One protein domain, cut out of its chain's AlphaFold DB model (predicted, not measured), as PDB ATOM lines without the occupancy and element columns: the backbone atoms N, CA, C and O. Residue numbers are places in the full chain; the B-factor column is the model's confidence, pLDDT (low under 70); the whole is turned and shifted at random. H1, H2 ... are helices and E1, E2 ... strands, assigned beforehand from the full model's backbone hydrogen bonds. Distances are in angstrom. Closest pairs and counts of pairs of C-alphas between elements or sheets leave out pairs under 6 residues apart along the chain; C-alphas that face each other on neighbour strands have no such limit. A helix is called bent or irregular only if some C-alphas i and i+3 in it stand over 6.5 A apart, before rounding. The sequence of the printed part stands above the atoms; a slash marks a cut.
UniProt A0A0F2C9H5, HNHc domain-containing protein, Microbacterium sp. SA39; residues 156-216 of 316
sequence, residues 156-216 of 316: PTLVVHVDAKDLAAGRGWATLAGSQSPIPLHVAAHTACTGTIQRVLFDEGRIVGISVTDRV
ATOM      1  N   PRO A 156     141.502 165.054 129.034       59.56
ATOM      2  CA  PRO A 156     142.186 165.682 130.167       59.56
ATOM      3  C   PRO A 156     141.491 165.405 131.510       59.56
ATOM      4  O   PRO A 156     140.452 165.981 131.829       59.56
ATOM      5  N   THR A 157     142.058 164.481 132.287       64.44
ATOM      6  CA  THR A 157     141.454 163.967 133.521       64.44
ATOM      7  C   THR A 157     142.110 164.642 134.712       64.44
ATOM      8  O   THR A 157     143.308 164.482 134.945       64.44
ATOM      9  N   LEU A 158     141.327 165.404 135.477       70.44
ATOM     10  CA  LEU A 158     141.824 166.054 136.683       70.44
ATOM     11  C   LEU A 158     141.926 165.028 137.818       70.44
ATOM     12  O   LEU A 158     140.913 164.606 138.372       70.44
ATOM     13  N   VAL A 159     143.151 164.644 138.179       73.19
ATOM     14  CA  VAL A 159     143.393 163.808 139.362       73.19
ATOM     15  C   VAL A 159     143.360 164.699 140.603       73.19
ATOM     16  O   VAL A 159     144.198 165.589 140.769       73.19
ATOM     17  N   VAL A 160     142.366 164.453 141.457       77.31
ATOM     18  CA  VAL A 160     142.135 165.170 142.714       77.31
ATOM     19  C   VAL A 160     142.418 164.225 143.877       77.31
ATOM     20  O   VAL A 160     141.775 163.182 143.996       77.31
ATOM     21  N   HIS A 161     143.344 164.597 144.753       78.38
ATOM     22  CA  HIS A 161     143.599 163.886 146.002       78.38
ATOM     23  C   HIS A 161     142.927 164.623 147.163       78.38
ATOM     24  O   HIS A 161     143.008 165.847 147.260       78.38
ATOM     25  N   VAL A 162     142.278 163.872 148.050       81.19
ATOM     26  CA  VAL A 162     141.624 164.375 149.266       81.19
ATOM     27  C   VAL A 162     141.967 163.417 150.401       81.19
ATOM     28  O   VAL A 162     141.912 162.203 150.199       81.19
ATOM     29  N   ASP A 163     142.308 163.933 151.584       82.50
ATOM     30  CA  ASP A 163     142.448 163.079 152.768       82.50
ATOM     31  C   ASP A 163     141.078 162.501 153.164       82.50
ATOM     32  O   ASP A 163     140.054 163.187 153.118       82.50
ATOM     33  N   ALA A 164     141.044 161.230 153.570       77.88
ATOM     34  CA  ALA A 164     139.799 160.561 153.937       77.88
ATOM     35  C   ALA A 164     139.065 161.252 155.105       77.88
ATOM     36  O   ALA A 164     137.836 161.205 155.159       77.88
ATOM     37  N   LYS A 165     139.791 161.918 156.014       81.44
ATOM     38  CA  LYS A 165     139.229 162.674 157.143       81.44
ATOM     39  C   LYS A 165     138.583 163.975 156.681       81.44
ATOM     40  O   LYS A 165     137.468 164.261 157.106       81.44
ATOM     41  N   ASP A 166     139.238 164.721 155.792       83.75
ATOM     42  CA  ASP A 166     138.694 165.957 155.212       83.75
ATOM     43  C   ASP A 166     137.439 165.653 154.378       83.75
ATOM     44  O   ASP A 166     136.414 166.326 154.509       83.75
ATOM     45  N   LEU A 167     137.478 164.569 153.588       80.62
ATOM     46  CA  LEU A 167     136.324 164.083 152.832       80.62
ATOM     47  C   LEU A 167     135.163 163.672 153.752       80.62
ATOM     48  O   LEU A 167     134.027 164.074 153.511       80.62
ATOM     49  N   ALA A 168     135.434 162.909 154.817       80.12
ATOM     50  CA  ALA A 168     134.416 162.492 155.785       80.12
ATOM     51  C   ALA A 168     133.851 163.664 156.610       80.12
ATOM     52  O   ALA A 168     132.686 163.635 157.001       80.12
ATOM     53  N   ALA A 169     134.652 164.702 156.861       83.50
ATOM     54  CA  ALA A 169     134.234 165.910 157.566       83.50
ATOM     55  C   ALA A 169     133.488 166.922 156.674       83.50
ATOM     56  O   ALA A 169     132.994 167.925 157.193       83.50
ATOM     57  N   GLY A 170     133.447 166.711 155.351       81.50
ATOM     58  CA  GLY A 170     132.856 167.647 154.389       81.50
ATOM     59  C   GLY A 170     133.569 169.004 154.316       81.50
ATOM     60  O   GLY A 170     133.020 169.965 153.781       81.50
ATOM     61  N   ARG A 171     134.790 169.112 154.856       85.25
ATOM     62  CA  ARG A 171     135.571 170.355 154.925       85.25
ATOM     63  C   ARG A 171     137.062 170.052 154.978       85.25
ATOM     64  O   ARG A 171     137.464 169.061 155.573       85.25
ATOM     65  N   GLY A 172     137.868 170.958 154.434       87.94
ATOM     66  CA  GLY A 172     139.320 170.816 154.391       87.94
ATOM     67  C   GLY A 172     139.868 171.125 153.006       87.94
ATOM     68  O   GLY A 172     139.317 171.979 152.298       87.94
ATOM     69  N   TRP A 173     140.940 170.436 152.629       87.56
ATOM     70  CA  TRP A 173     141.712 170.725 151.424       87.56
ATOM     71  C   TRP A 173     141.844 169.510 150.505       87.56
ATOM     72  O   TRP A 173     141.829 168.357 150.926       87.56
ATOM     73  N   ALA A 174     142.008 169.798 149.220       86.06
ATOM     74  CA  ALA A 174     142.339 168.833 148.186       86.06
ATOM     75  C   ALA A 174     143.579 169.308 147.419       86.06
ATOM     76  O   ALA A 174     143.835 170.510 147.323       86.06
ATOM     77  N   THR A 175     144.339 168.388 146.834       85.94
ATOM     78  CA  THR A 175     145.453 168.714 145.932       85.94
ATOM     79  C   THR A 175     145.151 168.225 144.521       85.94
ATOM     80  O   THR A 175     144.505 167.196 144.321       85.94
ATOM     81  N   LEU A 176     145.584 168.998 143.525       80.75
ATOM     82  CA  LEU A 176     145.414 168.680 142.109       80.75
ATOM     83  C   LEU A 176     146.760 168.274 141.522       80.75
ATOM     84  O   LEU A 176     147.735 169.013 141.676       80.75
ATOM     85  N   ALA A 177     146.816 167.160 140.796       71.06
ATOM     86  CA  ALA A 177     148.011 166.812 140.035       71.06
ATOM     87  C   ALA A 177     148.341 167.936 139.030       71.06
ATOM     88  O   ALA A 177     147.507 168.310 138.206       71.06
ATOM     89  N   GLY A 178     149.547 168.505 139.126       69.50
ATOM     90  CA  GLY A 178     149.986 169.650 138.315       69.50
ATOM     91  C   GLY A 178     149.716 171.040 138.917       69.50
ATOM     92  O   GLY A 178     150.248 172.019 138.397       69.50
ATOM     93  N   SER A 179     148.976 171.152 140.027       77.81
ATOM     94  CA  SER A 179     148.906 172.384 140.833       77.81
ATOM     95  C   SER A 179     149.880 172.307 142.005       77.81
ATOM     96  O   SER A 179     149.924 171.301 142.708       77.81
ATOM     97  N   GLN A 180     150.606 173.393 142.273       72.50
ATOM     98  CA  GLN A 180     151.401 173.525 143.504       72.50
ATOM     99  C   GLN A 180     150.582 174.060 144.693       72.50
ATOM    100  O   GLN A 180     151.054 174.025 145.826       72.50
ATOM    101  N   SER A 181     149.357 174.536 144.450       83.06
ATOM    102  CA  SER A 181     148.473 175.081 145.485       83.06
ATOM    103  C   SER A 181     147.343 174.101 145.816       83.06
ATOM    104  O   SER A 181     146.695 173.607 144.882       83.06
ATOM    105  N   PRO A 182     147.055 173.846 147.108       86.44
ATOM    106  CA  PRO A 182     145.855 173.125 147.510       86.44
ATOM    107  C   PRO A 182     144.605 173.962 147.205       86.44
ATOM    108  O   PRO A 182     144.632 175.195 147.248       86.44
ATOM    109  N   ILE A 183     143.496 173.285 146.927       87.38
ATOM    110  CA  ILE A 183     142.181 173.893 146.714       87.38
ATOM    111  C   ILE A 183     141.257 173.558 147.894       87.38
ATOM    112  O   ILE A 183     141.386 172.478 148.476       87.38
ATOM    113  N   PRO A 184     140.303 174.429 148.258       88.38
ATOM    114  CA  PRO A 184     139.266 174.079 149.223       88.38
ATOM    115  C   PRO A 184     138.430 172.887 148.743       88.38
ATOM    116  O   PRO A 184     138.131 172.779 147.550       88.38
ATOM    117  N   LEU A 185     137.977 172.033 149.666       85.25
ATOM    118  CA  LEU A 185     137.222 170.820 149.328       85.25
ATOM    119  C   LEU A 185     135.965 171.081 148.476       85.25
ATOM    120  O   LEU A 185     135.648 170.272 147.611       85.25
ATOM    121  N   HIS A 186     135.284 172.221 148.642       83.19
ATOM    122  CA  HIS A 186     134.115 172.568 147.817       83.19
ATOM    123  C   HIS A 186     134.458 172.728 146.321       83.19
ATOM    124  O   HIS A 186     133.628 172.447 145.462       83.19
ATOM    125  N   VAL A 187     135.692 173.125 145.982       84.88
ATOM    126  CA  VAL A 187     136.149 173.217 144.584       84.88
ATOM    127  C   VAL A 187     136.343 171.815 144.002       84.88
ATOM    128  O   VAL A 187     135.910 171.552 142.883       84.88
ATOM    129  N   ALA A 188     136.919 170.897 144.786       83.12
ATOM    130  CA  ALA A 188     137.008 169.485 144.424       83.12
ATOM    131  C   ALA A 188     135.617 168.843 144.276       83.12
ATOM    132  O   ALA A 188     135.391 168.103 143.321       83.12
ATOM    133  N   ALA A 189     134.677 169.160 145.173       81.00
ATOM    134  CA  ALA A 189     133.296 168.685 145.113       81.00
ATOM    135  C   ALA A 189     132.582 169.166 143.837       81.00
ATOM    136  O   ALA A 189     132.024 168.339 143.120       81.00
ATOM    137  N   HIS A 190     132.686 170.457 143.493       83.81
ATOM    138  CA  HIS A 190     132.161 171.024 142.241       83.81
ATOM    139  C   HIS A 190     132.704 170.297 141.000       83.81
ATOM    140  O   HIS A 190     131.928 169.837 140.165       83.81
ATOM    141  N   THR A 191     134.026 170.104 140.901       78.81
ATOM    142  CA  THR A 191     134.629 169.336 139.794       78.81
ATOM    143  C   THR A 191     134.140 167.886 139.772       78.81
ATOM    144  O   THR A 191     133.851 167.331 138.710       78.81
ATOM    145  N   ALA A 192     134.004 167.267 140.944       77.75
ATOM    146  CA  ALA A 192     133.513 165.907 141.072       77.75
ATOM    147  C   ALA A 192     132.017 165.776 140.741       77.75
ATOM    148  O   ALA A 192     131.597 164.681 140.375       77.75
ATOM    149  N   CYS A 193     131.210 166.840 140.849       77.38
ATOM    150  CA  CYS A 193     129.776 166.801 140.556       77.38
ATOM    151  C   CYS A 193     129.465 166.464 139.094       77.38
ATOM    152  O   CYS A 193     128.479 165.779 138.835       77.38
ATOM    153  N   THR A 194     130.321 166.882 138.158       71.31
ATOM    154  CA  THR A 194     130.118 166.695 136.709       71.31
ATOM    155  C   THR A 194     131.133 165.771 136.041       71.31
ATOM    156  O   THR A 194     130.969 165.441 134.866       71.31
ATOM    157  N   GLY A 195     132.169 165.350 136.771       72.69
ATOM    158  CA  GLY A 195     133.190 164.412 136.310       72.69
ATOM    159  C   GLY A 195     132.977 162.975 136.791       72.69
ATOM    160  O   GLY A 195     132.286 162.704 137.774       72.69
ATOM    161  N   THR A 196     133.636 162.033 136.120       71.56
ATOM    162  CA  THR A 196     133.783 160.657 136.609       71.56
ATOM    163  C   THR A 196     134.682 160.653 137.846       71.56
ATOM    164  O   THR A 196     135.833 161.079 137.762       71.56
ATOM    165  N   ILE A 197     134.206 160.133 138.982       70.88
ATOM    166  CA  ILE A 197     135.089 159.847 140.123       70.88
ATOM    167  C   ILE A 197     135.689 158.454 139.943       70.88
ATOM    168  O   ILE A 197     134.968 157.455 139.879       70.88
ATOM    169  N   GLN A 198     137.017 158.397 139.981       73.81
ATOM    170  CA  GLN A 198     137.769 157.189 140.283       73.81
ATOM    171  C   GLN A 198     138.293 157.287 141.721       73.81
ATOM    172  O   GLN A 198     139.012 158.223 142.064       73.81
ATOM    173  N   ARG A 199     137.915 156.338 142.582       72.31
ATOM    174  CA  ARG A 199     138.431 156.217 143.950       72.31
ATOM    175  C   ARG A 199     139.596 155.235 143.949       72.31
ATOM    176  O   ARG A 199     139.428 154.094 143.520       72.31
ATOM    177  N   VAL A 200     140.740 155.674 144.465       75.88
ATOM    178  CA  VAL A 200     141.942 154.855 144.663       75.88
ATOM    179  C   VAL A 200     142.164 154.698 146.165       75.88
ATOM    180  O   VAL A 200     142.220 155.691 146.887       75.88
ATOM    181  N   LEU A 201     142.252 153.456 146.635       69.88
ATOM    182  CA  LEU A 201     142.525 153.121 148.031       69.88
ATOM    183  C   LEU A 201     144.007 152.786 148.194       69.88
ATOM    184  O   LEU A 201     144.551 152.004 147.408       69.88
ATOM    185  N   PHE A 202     144.630 153.346 149.230       78.38
ATOM    186  CA  PHE A 202     146.031 153.122 149.580       78.38
ATOM    187  C   PHE A 202     146.150 152.424 150.937       78.38
ATOM    188  O   PHE A 202     145.379 152.712 151.850       78.38
ATOM    189  N   ASP A 203     147.147 151.553 151.059       74.44
ATOM    190  CA  ASP A 203     147.547 150.841 152.276       74.44
ATOM    191  C   ASP A 203     149.077 150.808 152.304       74.44
ATOM    192  O   ASP A 203     149.690 150.343 151.344       74.44
ATOM    193  N   GLU A 204     149.700 151.397 153.325       84.81
ATOM    194  CA  GLU A 204     151.168 151.526 153.452       84.81
ATOM    195  C   GLU A 204     151.895 152.000 152.164       84.81
ATOM    196  O   GLU A 204     153.012 151.593 151.852       84.81
ATOM    197  N   GLY A 205     151.250 152.875 151.379       76.81
ATOM    198  CA  GLY A 205     151.772 153.400 150.106       76.81
ATOM    199  C   GLY A 205     151.496 152.531 148.868       76.81
ATOM    200  O   GLY A 205     151.727 152.978 147.745       76.81
ATOM    201  N   ARG A 206     150.940 151.327 149.032       77.38
ATOM    202  CA  ARG A 206     150.487 150.446 147.946       77.38
ATOM    203  C   ARG A 206     149.043 150.763 147.555       77.38
ATOM    204  O   ARG A 206     148.192 150.943 148.419       77.38
ATOM    205  N   ILE A 207     148.729 150.756 146.258       81.12
ATOM    206  CA  ILE A 207     147.332 150.781 145.789       81.12
ATOM    207  C   ILE A 207     146.694 149.410 146.059       81.12
ATOM    208  O   ILE A 207     147.210 148.381 145.617       81.12
ATOM    209  N   VAL A 208     145.569 149.395 146.778       84.56
ATOM    210  CA  VAL A 208     144.869 148.159 147.189       84.56
ATOM    211  C   VAL A 208     143.496 147.981 146.568       84.56
ATOM    212  O   VAL A 208     142.953 146.882 146.579       84.56
ATOM    213  N   GLY A 209     142.942 149.050 146.007       75.06
ATOM    214  CA  GLY A 209     141.664 149.019 145.322       75.06
ATOM    215  C   GLY A 209     141.512 150.226 144.416       75.06
ATOM    216  O   GLY A 209     141.957 151.326 144.743       75.06
ATOM    217  N   ILE A 210     140.860 150.010 143.281       78.38
ATOM    218  CA  ILE A 210     140.442 151.062 142.366       78.38
ATOM    219  C   ILE A 210     138.978 150.818 142.019       78.38
ATOM    220  O   ILE A 210     138.574 149.689 141.750       78.38
ATOM    221  N   SER A 211     138.162 151.863 142.074       73.44
ATOM    222  CA  SER A 211     136.747 151.789 141.709       73.44
ATOM    223  C   SER A 211     136.344 153.044 140.956       73.44
ATOM    224  O   SER A 211     136.794 154.141 141.275       73.44
ATOM    225  N   VAL A 212     135.504 152.881 139.939       70.19
ATOM    226  CA  VAL A 212     134.915 153.985 139.183       70.19
ATOM    227  C   VAL A 212     133.430 154.002 139.509       70.19
ATOM    228  O   VAL A 212     132.760 152.983 139.364       70.19
ATOM    229  N   THR A 213     132.918 155.134 139.985       66.94
ATOM    230  CA  THR A 213     131.479 155.294 140.231       66.94
ATOM    231  C   THR A 213     130.823 155.905 139.004       66.94
ATOM    232  O   THR A 213     131.204 157.014 138.612       66.94
ATOM    233  N   ASP A 214     129.829 155.221 138.434       67.56
ATOM    234  CA  ASP A 214     129.057 155.729 137.297       67.56
ATOM    235  C   ASP A 214     128.082 156.835 137.728       67.56
ATOM    236  O   ASP A 214     126.894 156.634 137.985       67.56
ATOM    237  N   ARG A 215     128.649 158.034 137.867       78.62
ATOM    238  CA  ARG A 215     127.938 159.239 138.288       78.62
ATOM    239  C   ARG A 215     127.672 160.221 137.148       78.62
ATOM    240  O   ARG A 215     127.193 161.317 137.411       78.62
ATOM    241  N   VAL A 216     128.043 159.898 135.909       84.00
ATOM    242  CA  VAL A 216     127.997 160.855 134.793       84.00
ATOM    243  C   VAL A 216     126.746 160.611 133.963       84.00
ATOM    244  O   VAL A 216     126.569 159.544 133.387       84.00
TER     245      VAL A 216
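This is residues 156 to 216 of the 316 residues of the protein "HNHc domain-containing protein" of Microbacterium sp. SA39 (UniProt A0A0F2C9H5). A very short antiparallel strand pair, E1 and E2, has helix H2 packed on it at a slant, through residues 185 to 192, and the small helix H1 at one end; a long hairpin of strands, E3 and E4, follows H2 and slopes away on the other side of E1. E1 lies in the middle, between H2 and E3, and E4 is on the far side of E3. The printed part has 61 residues with four named strands and two named helices, in the order E1, H1, E2, H2, E3, E4. There are two sheets of two strands, E1 - E2 and E3 - E4, both antiparallel, and the class is mixed, helices and strands. The whole is compact, with a radius of gyration of the C-alphas of 11.7 A and spans of 27 by 26 by 25 A.

E1 is residues 160 to 162, 6.6 A from first to last C-alpha, and begins with C-alpha 160 at (142.135, 165.170, 142.714). H1 is residues 164 to 169, 8.5 A long. E2 is residues 173 to 176, 10.2 A long. H2 is residues 185 to 194, 15.1 A long, with C-alpha 185 at (137.222, 170.820, 149.328); it is neither bent nor irregular, but only just: C-alphas 191 and 194 are 6.1 A apart. E3 is residues 197 to 203, 19.6 A long. E4 is residues 206 to 213, 21.1 A long, and ends with C-alpha 213 at (131.479, 155.294, 140.231).

E1 and E2 are antiparallel neighbours at 153 degrees; N 161 and O 175 are within hydrogen-bond range at 2.9 A, and so are N 175 and O 161 at 2.9 A. Residues 173 to 174 of E2 also pair, antiparallel, with residues 183 to 184. The closest C-alphas of E2 and H2 are those of Trp 173 and Leu 185, 5.0 A apart. Those of E1 and H2 are Val 160 and Ala 188, 6.9 A apart. H1 and H2 are close but not clearly touching, about perpendicular at 82 degrees, with the C-alphas of Leu 167 and Leu 185 closest at 7.6 A. E1 and E3 are near each other, with 5 pairs of C-alphas within 10 A. E3 and E4 form a hairpin, antiparallel at 159 degrees, with N 199 and O 211 at 2.8 A and N 206 and O 203 at 2.8 A, both within hydrogen-bond range. E4 is apart from E1, H1, E2 and H2. Every O i to N i+4 pair is within hydrogen-bond range in H1, and 5 of 6 are in H2.

The two C-alphas farthest apart are those of Glu 204 and Val 216, at 31.2 A. The printed part has no cut. The link from E2 to H2, 8 residues, is short; the other links are tight. The mean pLDDT of the printed part is 78.2, and residues 156 to 157, 178, 201 and 213 to 214 of the model are under 70.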